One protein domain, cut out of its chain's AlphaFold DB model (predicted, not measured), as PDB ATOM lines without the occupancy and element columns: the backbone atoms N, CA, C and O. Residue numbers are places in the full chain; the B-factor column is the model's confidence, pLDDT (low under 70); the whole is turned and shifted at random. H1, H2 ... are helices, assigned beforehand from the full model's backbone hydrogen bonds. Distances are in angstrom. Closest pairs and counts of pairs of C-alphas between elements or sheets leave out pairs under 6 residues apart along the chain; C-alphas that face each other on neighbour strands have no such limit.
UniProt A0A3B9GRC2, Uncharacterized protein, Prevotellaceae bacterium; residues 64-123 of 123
ATOM      1  N   LEU A  64    -106.552  46.171 105.711       85.12
ATOM      2  CA  LEU A  64    -106.981  44.892 105.137       85.12
ATOM      3  C   LEU A  64    -105.810  44.033 104.627       85.12
ATOM      4  O   LEU A  64    -106.033  42.987 104.020       85.12
ATOM      5  N   GLY A  65    -104.561  44.483 104.795       82.50
ATOM      6  CA  GLY A  65    -103.375  43.746 104.353       82.50
ATOM      7  C   GLY A  65    -103.319  43.478 102.842       82.50
ATOM      8  O   GLY A  65    -102.688  42.510 102.414       82.50
ATOM      9  N   ILE A  66    -103.961  44.317 102.017       82.25
ATOM     10  CA  ILE A  66    -104.048  44.146 100.549       82.25
ATOM     11  C   ILE A  66    -102.659  44.169  99.899       82.25
ATOM     12  O   ILE A  66    -102.413  43.536  98.863       82.25
ATOM     13  N   THR A  67    -101.745  44.928 100.496       74.75
ATOM     14  CA  THR A  67    -100.355  45.016 100.077       74.75
ATOM     15  C   THR A  67     -99.452  44.967 101.302       74.75
ATOM     16  O   THR A  67     -99.732  45.599 102.316       74.75
ATOM     17  N   LYS A  68     -98.361  44.209 101.198       72.38
ATOM     18  CA  LYS A  68     -97.308  44.135 102.223       72.38
ATOM     19  C   LYS A  68     -96.015  44.815 101.775       72.38
ATOM     20  O   LYS A  68     -95.085  44.968 102.558       72.38
ATOM     21  N   ARG A  69     -95.941  45.211 100.501       79.50
ATOM     22  CA  ARG A  69     -94.763  45.866  99.935       79.50
ATOM     23  C   ARG A  69     -94.724  47.307 100.427       79.50
ATOM     24  O   ARG A  69     -95.682  48.037 100.189       79.50
ATOM     25  N   ARG A  70     -93.621  47.720 101.049       79.56
ATOM     26  CA  ARG A  70     -93.330  49.136 101.307       79.56
ATOM     27  C   ARG A  70     -92.611  49.768 100.120       79.56
ATOM     28  O   ARG A  70     -91.914  49.097  99.359       79.56
ATOM     29  N   LEU A  71     -92.850  51.052  99.944       74.06
ATOM     30  CA  LEU A  71     -92.139  51.948  99.051       74.06
ATOM     31  C   LEU A  71     -90.960  52.578  99.809       74.06
ATOM     32  O   LEU A  71     -90.875  52.472 101.033       74.06
ATOM     33  N   ALA A  72     -90.054  53.229  99.077       69.94
ATOM     34  CA  ALA A  72     -88.863  53.863  99.650       69.94
ATOM     35  C   ALA A  72     -89.192  54.986 100.653       69.94
ATOM     36  O   ALA A  72     -88.409  55.254 101.553       69.94
ATOM     37  N   ASP A  73     -90.378  55.591 100.541       66.94
ATOM     38  CA  ASP A  73     -90.905  56.596 101.470       66.94
ATOM     39  C   ASP A  73     -91.530  55.981 102.742       66.94
ATOM     40  O   ASP A  73     -92.238  56.659 103.482       66.94
ATOM     41  N   GLY A  74     -91.346  54.676 102.981       67.31
ATOM     42  CA  GLY A  74     -91.887  53.952 104.138       67.31
ATOM     43  C   GLY A  74     -93.379  53.616 104.043       67.31
ATOM     44  O   GLY A  74     -93.877  52.809 104.832       67.31
ATOM     45  N   SER A  75     -94.087  54.168 103.057       70.00
ATOM     46  CA  SER A  75     -95.512  53.922 102.826       70.00
ATOM     47  C   SER A  75     -95.769  52.574 102.145       70.00
ATOM     48  O   SER A  75     -94.901  52.010 101.481       70.00
ATOM     49  N   LEU A  76     -96.990  52.047 102.241       75.81
ATOM     50  CA  LEU A  76     -97.367  50.828 101.528       75.81
ATOM     51  C   LEU A  76     -97.619  51.079 100.027       75.81
ATOM     52  O   LEU A  76     -98.254  52.053  99.611       75.81
ATOM     53  N   ALA A  77     -97.138  50.157  99.191       77.94
ATOM     54  CA  ALA A  77     -97.340  50.143  97.749       77.94
ATOM     55  C   ALA A  77     -98.792  49.775  97.440       77.94
ATOM     56  O   ALA A  77     -99.135  48.599  97.275       77.94
ATOM     57  N   ASN A  78     -99.661  50.783  97.399       81.50
ATOM     58  CA  ASN A  78    -101.084  50.559  97.221       81.50
ATOM     59  C   ASN A  78    -101.413  50.027  95.814       81.50
ATOM     60  O   ASN A  78    -100.902  50.513  94.803       81.50
ATOM     61  N   LYS A  79    -102.312  49.041  95.741       84.75
ATOM     62  CA  LYS A  79    -102.875  48.571  94.473       84.75
ATOM     63  C   LYS A  79    -104.071  49.451  94.136       84.75
ATOM     64  O   LYS A  79    -105.159  49.188  94.621       84.75
ATOM     65  N   TRP A  80    -103.865  50.473  93.306       87.75
ATOM     66  CA  TRP A  80    -104.899  51.457  92.941       87.75
ATOM     67  C   TRP A  80    -105.996  50.892  92.035       87.75
ATOM     68  O   TRP A  80    -107.174  51.137  92.268       87.75
ATOM     69  N   LYS A  81    -105.616  50.072  91.047       87.50
ATOM     70  CA  LYS A  81    -106.525  49.555  90.008       87.50
ATOM     71  C   LYS A  81    -107.808  48.887  90.554       87.50
ATOM     72  O   LYS A  81    -108.873  49.179  90.029       87.50
ATOM     73  N   PRO A  82    -107.763  48.025  91.592       87.81
ATOM     74  CA  PRO A  82    -108.967  47.462  92.211       87.81
ATOM     75  C   PRO A  82    -109.948  48.508  92.755       87.81
ATOM     76  O   PRO A  82    -111.154  48.318  92.644       87.81
ATOM     77  N   TYR A  83    -109.444  49.607  93.321       89.25
ATOM     78  CA  TYR A  83    -110.281  50.710  93.792       89.25
ATOM     79  C   TYR A  83    -110.864  51.482  92.617       89.25
ATOM     80  O   TYR A  83    -112.060  51.729  92.583       89.25
ATOM     81  N   GLU A  84    -110.035  51.809  91.627       89.81
ATOM     82  CA  GLU A  84    -110.475  52.553  90.445       89.81
ATOM     83  C   GLU A  84    -111.618  51.831  89.724       89.81
ATOM     84  O   GLU A  84    -112.642  52.435  89.429       89.81
ATOM     85  N   VAL A  85    -111.506  50.510  89.559       89.69
ATOM     86  CA  VAL A  85    -112.568  49.685  88.967       89.69
ATOM     87  C   VAL A  85    -113.815  49.633  89.849       89.69
ATOM     88  O   VAL A  85    -114.922  49.757  89.340       89.69
ATOM     89  N   LYS A  86    -113.662  49.449  91.167       87.06
ATOM     90  CA  LYS A  86    -114.808  49.301  92.078       87.06
ATOM     91  C   LYS A  86    -115.627  50.585  92.229       87.06
ATOM     92  O   LYS A  86    -116.834  50.503  92.413       87.06
ATOM     93  N   PHE A  87    -114.962  51.732  92.178       87.69
ATOM     94  CA  PHE A  87    -115.554  53.045  92.420       87.69
ATOM     95  C   PHE A  87    -115.773  53.851  91.129       87.69
ATOM     96  O   PHE A  87    -116.039  55.045  91.199       87.69
ATOM     97  N   GLY A  88    -115.613  53.229  89.953       87.19
ATOM     98  CA  GLY A  88    -115.811  53.897  88.661       87.19
ATOM     99  C   GLY A  88    -114.841  55.055  88.392       87.19
ATOM    100  O   GLY A  88    -115.147  55.954  87.615       87.19
ATOM    101  N   ILE A  89    -113.670  55.062  89.033       89.50
ATOM    102  CA  ILE A  89    -112.677  56.131  88.891       89.50
ATOM    103  C   ILE A  89    -111.819  55.845  87.662       89.50
ATOM    104  O   ILE A  89    -111.400  54.708  87.423       89.50
ATOM    105  N   LYS A  90    -111.496  56.892  86.897       90.44
ATOM    106  CA  LYS A  90    -110.591  56.777  85.751       90.44
ATOM    107  C   LYS A  90    -109.261  56.142  86.179       90.44
ATOM    108  O   LYS A  90    -108.651  56.499  87.188       90.44
ATOM    109  N   LYS A  91    -108.812  55.167  85.388       89.12
ATOM    110  CA  LYS A  91    -107.568  54.432  85.631       89.12
ATOM    111  C   LYS A  91    -106.386  55.398  85.735       89.12
ATOM    112  O   LYS A  91    -106.175  56.205  84.835       89.12
ATOM    113  N   GLY A  92    -105.578  55.248  86.779       87.12
ATOM    114  CA  GLY A  92    -104.395  56.070  87.031       87.12
ATOM    115  C   GLY A  92    -104.655  57.293  87.909       87.12
ATOM    116  O   GLY A  92    -103.716  57.757  88.553       87.12
ATOM    117  N   THR A  93    -105.902  57.758  88.035       89.62
ATOM    118  CA  THR A  93    -106.233  59.001  88.744       89.62
ATOM    119  C   THR A  93    -105.818  58.981  90.213       89.62
ATOM    120  O   THR A  93    -105.311  59.983  90.714       89.62
ATOM    121  N   LEU A  94    -105.951  57.849  90.917       88.50
ATOM    122  CA  LEU A  94    -105.544  57.786  92.328       88.50
ATOM    123  C   LEU A  94    -104.022  57.812  92.483       88.50
ATOM    124  O   LEU A  94    -103.483  58.473  93.375       88.50
ATOM    125  N   ARG A  95    -103.318  57.119  91.581       88.62
ATOM    126  CA  ARG A  95    -101.852  57.107  91.549       88.62
ATOM    127  C   ARG A  95    -101.304  58.496  91.227       88.62
ATOM    128  O   ARG A  95    -100.366  58.946  91.885       88.62
ATOM    129  N   GLU A  96    -101.879  59.160  90.232       88.50
ATOM    130  CA  GLU A  96    -101.502  60.513  89.826       88.50
ATOM    131  C   GLU A  96    -101.823  61.531  90.916       88.50
ATOM    132  O   GLU A  96    -100.960  62.335  91.254       88.50
ATOM    133  N   GLY A  97    -102.994  61.434  91.553       85.69
ATOM    134  CA  GLY A  97    -103.369  62.287  92.680       85.69
ATOM    135  C   GLY A  97    -102.361  62.219  93.829       85.69
ATOM    136  O   GLY A  97    -101.942  63.259  94.341       85.69
ATOM    137  N   ARG A  98    -101.901  61.012  94.187       86.69
ATOM    138  CA  ARG A  98    -100.819  60.834  95.168       86.69
ATOM    139  C   ARG A  98     -99.500  61.444  94.686       86.69
ATOM    140  O   ARG A  98     -98.863  62.168  95.445       86.69
ATOM    141  N   LYS A  99     -99.079  61.148  93.452       87.19
ATOM    142  CA  LYS A  99     -97.802  61.634  92.899       87.19
ATOM    143  C   LYS A  99     -97.760  63.164  92.833       87.19
ATOM    144  O   LYS A  99     -96.758  63.753  93.226       87.19
ATOM    145  N   SER A 100     -98.844  63.788  92.373       87.88
ATOM    146  CA  SER A 100     -99.003  65.245  92.303       87.88
ATOM    147  C   SER A 100     -98.848  65.866  93.684       87.88
ATOM    148  O   SER A 100     -98.023  66.748  93.874       87.88
ATOM    149  N   MET A 101     -99.558  65.327  94.678       85.75
ATOM    150  CA  MET A 101     -99.512  65.846  96.042       85.75
ATOM    151  C   MET A 101     -98.117  65.765  96.663       85.75
ATOM    152  O   MET A 101     -97.665  66.741  97.251       85.75
ATOM    153  N   ILE A 102     -97.422  64.637  96.497       86.94
ATOM    154  CA  ILE A 102     -96.043  64.495  96.982       86.94
ATOM    155  C   ILE A 102     -95.123  65.499  96.276       86.94
ATOM    156  O   ILE A 102     -94.288  66.110  96.928       86.94
ATOM    157  N   LYS A 103     -95.304  65.725  94.968       87.62
ATOM    158  CA  LYS A 103     -94.537  66.733  94.223       87.62
ATOM    159  C   LYS A 103     -94.820  68.162  94.713       87.62
ATOM    160  O   LYS A 103     -93.901  68.963  94.783       87.62
ATOM    161  N   GLU A 104     -96.070  68.482  95.047       86.12
ATOM    162  CA  GLU A 104     -96.495  69.824  95.478       86.12
ATOM    163  C   GLU A 104     -96.174  70.136  96.948       86.12
ATOM    164  O   GLU A 104     -95.909  71.283  97.293       86.12
ATOM    165  N   LYS A 105     -96.274  69.142  97.838       84.12
ATOM    166  CA  LYS A 105     -96.238  69.328  99.303       84.12
ATOM    167  C   LYS A 105     -95.127  68.541  99.999       84.12
ATOM    168  O   LYS A 105     -95.044  68.575 101.223       84.12
ATOM    169  N   GLY A 106     -94.339  67.762  99.261       82.44
ATOM    170  CA  GLY A 106     -93.315  66.857  99.799       82.44
ATOM    171  C   GLY A 106     -93.870  65.621 100.521       82.44
ATOM    172  O   GLY A 106     -93.133  64.675 100.780       82.44
ATOM    173  N   THR A 107     -95.169  65.589 100.832       83.38
ATOM    174  CA  THR A 107     -95.812  64.556 101.655       83.38
ATOM    175  C   THR A 107     -97.192  64.186 101.109       83.38
ATOM    176  O   THR A 107     -97.803  64.934 100.346       83.38
ATOM    177  N   PHE A 108     -97.706  63.011 101.491       84.44
ATOM    178  CA  PHE A 108     -99.042  62.544 101.101       84.44
ATOM    179  C   PHE A 108    -100.063  62.720 102.235       84.44
ATOM    180  O   PHE A 108    -100.600  61.750 102.767       84.44
ATOM    181  N   THR A 109    -100.325  63.971 102.610       86.94
ATOM    182  CA  THR A 109    -101.308  64.347 103.640       86.94
ATOM    183  C   THR A 109    -102.356  65.294 103.046       86.94
ATOM    184  O   THR A 109    -102.222  66.517 103.151       86.94
ATOM    185  N   PRO A 110    -103.392  64.767 102.365       87.50
ATOM    186  CA  PRO A 110    -104.425  65.602 101.759       87.50
ATOM    187  C   PRO A 110    -105.223  66.377 102.807       87.50
ATOM    188  O   PRO A 110    -105.391  65.931 103.941       87.50
ATOM    189  N   LYS A 111    -105.798  67.519 102.416       87.56
ATOM    190  CA  LYS A 111    -106.739  68.253 103.275       87.56
ATOM    191  C   LYS A 111    -107.874  67.313 103.706       87.56
ATOM    192  O   LYS A 111    -108.471  66.641 102.869       87.56
ATOM    193  N   GLY A 112    -108.140  67.251 105.010       87.31
ATOM    194  CA  GLY A 112    -109.133  66.337 105.584       87.31
ATOM    195  C   GLY A 112    -108.623  64.922 105.891       87.31
ATOM    196  O   GLY A 112    -109.422  64.098 106.330       87.31
ATOM    197  N   TYR A 113    -107.322  64.623 105.738       90.56
ATOM    198  CA  TYR A 113    -106.755  63.299 106.067       90.56
ATOM    199  C   TYR A 113    -107.069  62.847 107.504       90.56
ATOM    200  O   TYR A 113    -107.244  61.660 107.757       90.56
ATOM    201  N   GLN A 114    -107.217  63.792 108.437       91.56
ATOM    202  CA  GLN A 114    -107.595  63.523 109.824       91.56
ATOM    203  C   GLN A 114    -108.954  62.818 109.941       91.56
ATOM    204  O   GLN A 114    -109.135  61.990 110.830       91.56
ATOM    205  N   ILE A 115    -109.905  63.127 109.053       91.19
ATOM    206  CA  ILE A 115    -111.221  62.475 109.013       91.19
ATOM    207  C   ILE A 115    -111.036  60.998 108.667       91.19
ATOM    208  O   ILE A 115    -111.600  60.141 109.339       91.19
ATOM    209  N   VAL A 116    -110.191  60.704 107.671       91.38
ATOM    210  CA  VAL A 116    -109.822  59.334 107.298       91.38
ATOM    211  C   VAL A 116    -109.147  58.635 108.471       91.38
ATOM    212  O   VAL A 116    -109.607  57.576 108.878       91.38
ATOM    213  N   ASP A 117    -108.115  59.233 109.065       90.50
ATOM    214  CA  ASP A 117    -107.381  58.621 110.178       90.50
ATOM    215  C   ASP A 117    -108.299  58.264 111.356       90.50
ATOM    216  O   ASP A 117    -108.180  57.174 111.917       90.50
ATOM    217  N   ARG A 118    -109.277  59.117 111.691       90.25
ATOM    218  CA  ARG A 118    -110.286  58.816 112.725       90.25
ATOM    219  C   ARG A 118    -111.128  57.575 112.404       90.25
ATOM    220  O   ARG A 118    -111.549  56.894 113.329       90.25
ATOM    221  N   MET A 119    -111.358  57.234 111.131       89.25
ATOM    222  CA  MET A 119    -112.102  56.017 110.762       89.25
ATOM    223  C   MET A 119    -111.326  54.731 111.060       89.25
ATOM    224  O   MET A 119    -111.943  53.691 111.329       89.25
ATOM    225  N   PHE A 120    -109.994  54.805 110.965       87.88
ATOM    226  CA  PHE A 120    -109.071  53.676 111.103       87.88
ATOM    227  C   PHE A 120    -108.454  53.562 112.499       87.88
ATOM    228  O   PHE A 120    -108.028  52.469 112.874       87.88
ATOM    229  N   LYS A 121    -108.457  54.645 113.284       82.19
ATOM    230  CA  LYS A 121    -108.190  54.605 114.724       82.19
ATOM    231  C   LYS A 121    -109.347  53.890 115.424       82.19
ATOM    232  O   LYS A 121    -110.378  54.481 115.725       82.19
ATOM    233  N   ILE A 122    -109.181  52.589 115.623       54.91
ATOM    234  CA  ILE A 122    -109.967  51.822 116.586       54.91
ATOM    235  C   ILE A 122    -109.249  52.014 117.925       54.91
ATOM    236  O   ILE A 122    -108.041  51.787 117.992       54.91
ATOM    237  N   LYS A 123    -109.979  52.558 118.902       40.12
ATOM    238  CA  LYS A 123    -109.571  52.655 120.307       40.12
ATOM    239  C   LYS A 123    -109.481  51.256 120.902       40.12
ATOM    240  O   LYS A 123    -110.359  50.443 120.537       40.12
TER     241      LYS A 123
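What this domain is: This is residues 64 to 123 of the 123 residues of an uncharacterized protein of Prevotellaceae bacterium (UniProt A0A3B9GRC2). Two helices, H1 and the longer H2, meet near their first residues in an open corner, and a third, H3, sticks out on its own within residues 111 to 123. Before H1, residues 64 to 79 run out and fold back as one long loop with no named element. The printed part has 60 residues with three named helices, in the order H1, H2, H3, and no named strand; the class is all helix, although under half of the residues, 28 of 60, are in named elements. It is only just loose, close to compact, with a radius of gyration of the C-alphas of 12.7 A, and spans 34 by 27 by 24 A.

Where its parts are: The printed part begins at Leu 64, C-alpha at (-106.981, 44.892, 105.137). H1, residues 80 to 86, starts with C-alpha 80 at (-104.899, 51.457, 92.941) and is 10.2 A long from first to last C-alpha. H2, residues 93 to 105, is the longest helix at 17.8 A. H3, residues 113 to 120, is 11.1 A long and ends with C-alpha 120 at (-109.071, 53.676, 111.103).

How they stand to each other: H1 and H2 form a helical hairpin and run opposite ways at a steep tilt of 45 degrees. They touch, H2 with residues 93 to 95 alone; their closest C-alphas, those of Trp 80 and Leu 94, are 6.4 A apart. H3 is apart from both H1 and H2. In H1, H2 and H3 every O i to N i+4 pair is within hydrogen-bond range.

The domain as a whole: The C-alphas farthest apart, of Lys 90 and Lys 123, are 34.8 A from each other. Residues 111 to 123, of which 113 to 120 belong to H3, stand free; without them the body spans 29 by 24 by 14 A. The printed part has no cut, and the links H1 to H2 and H2 to H3 are short. The mean pLDDT of the printed part is 83.4, with residues 72 to 74 and 122 to 123 under 70.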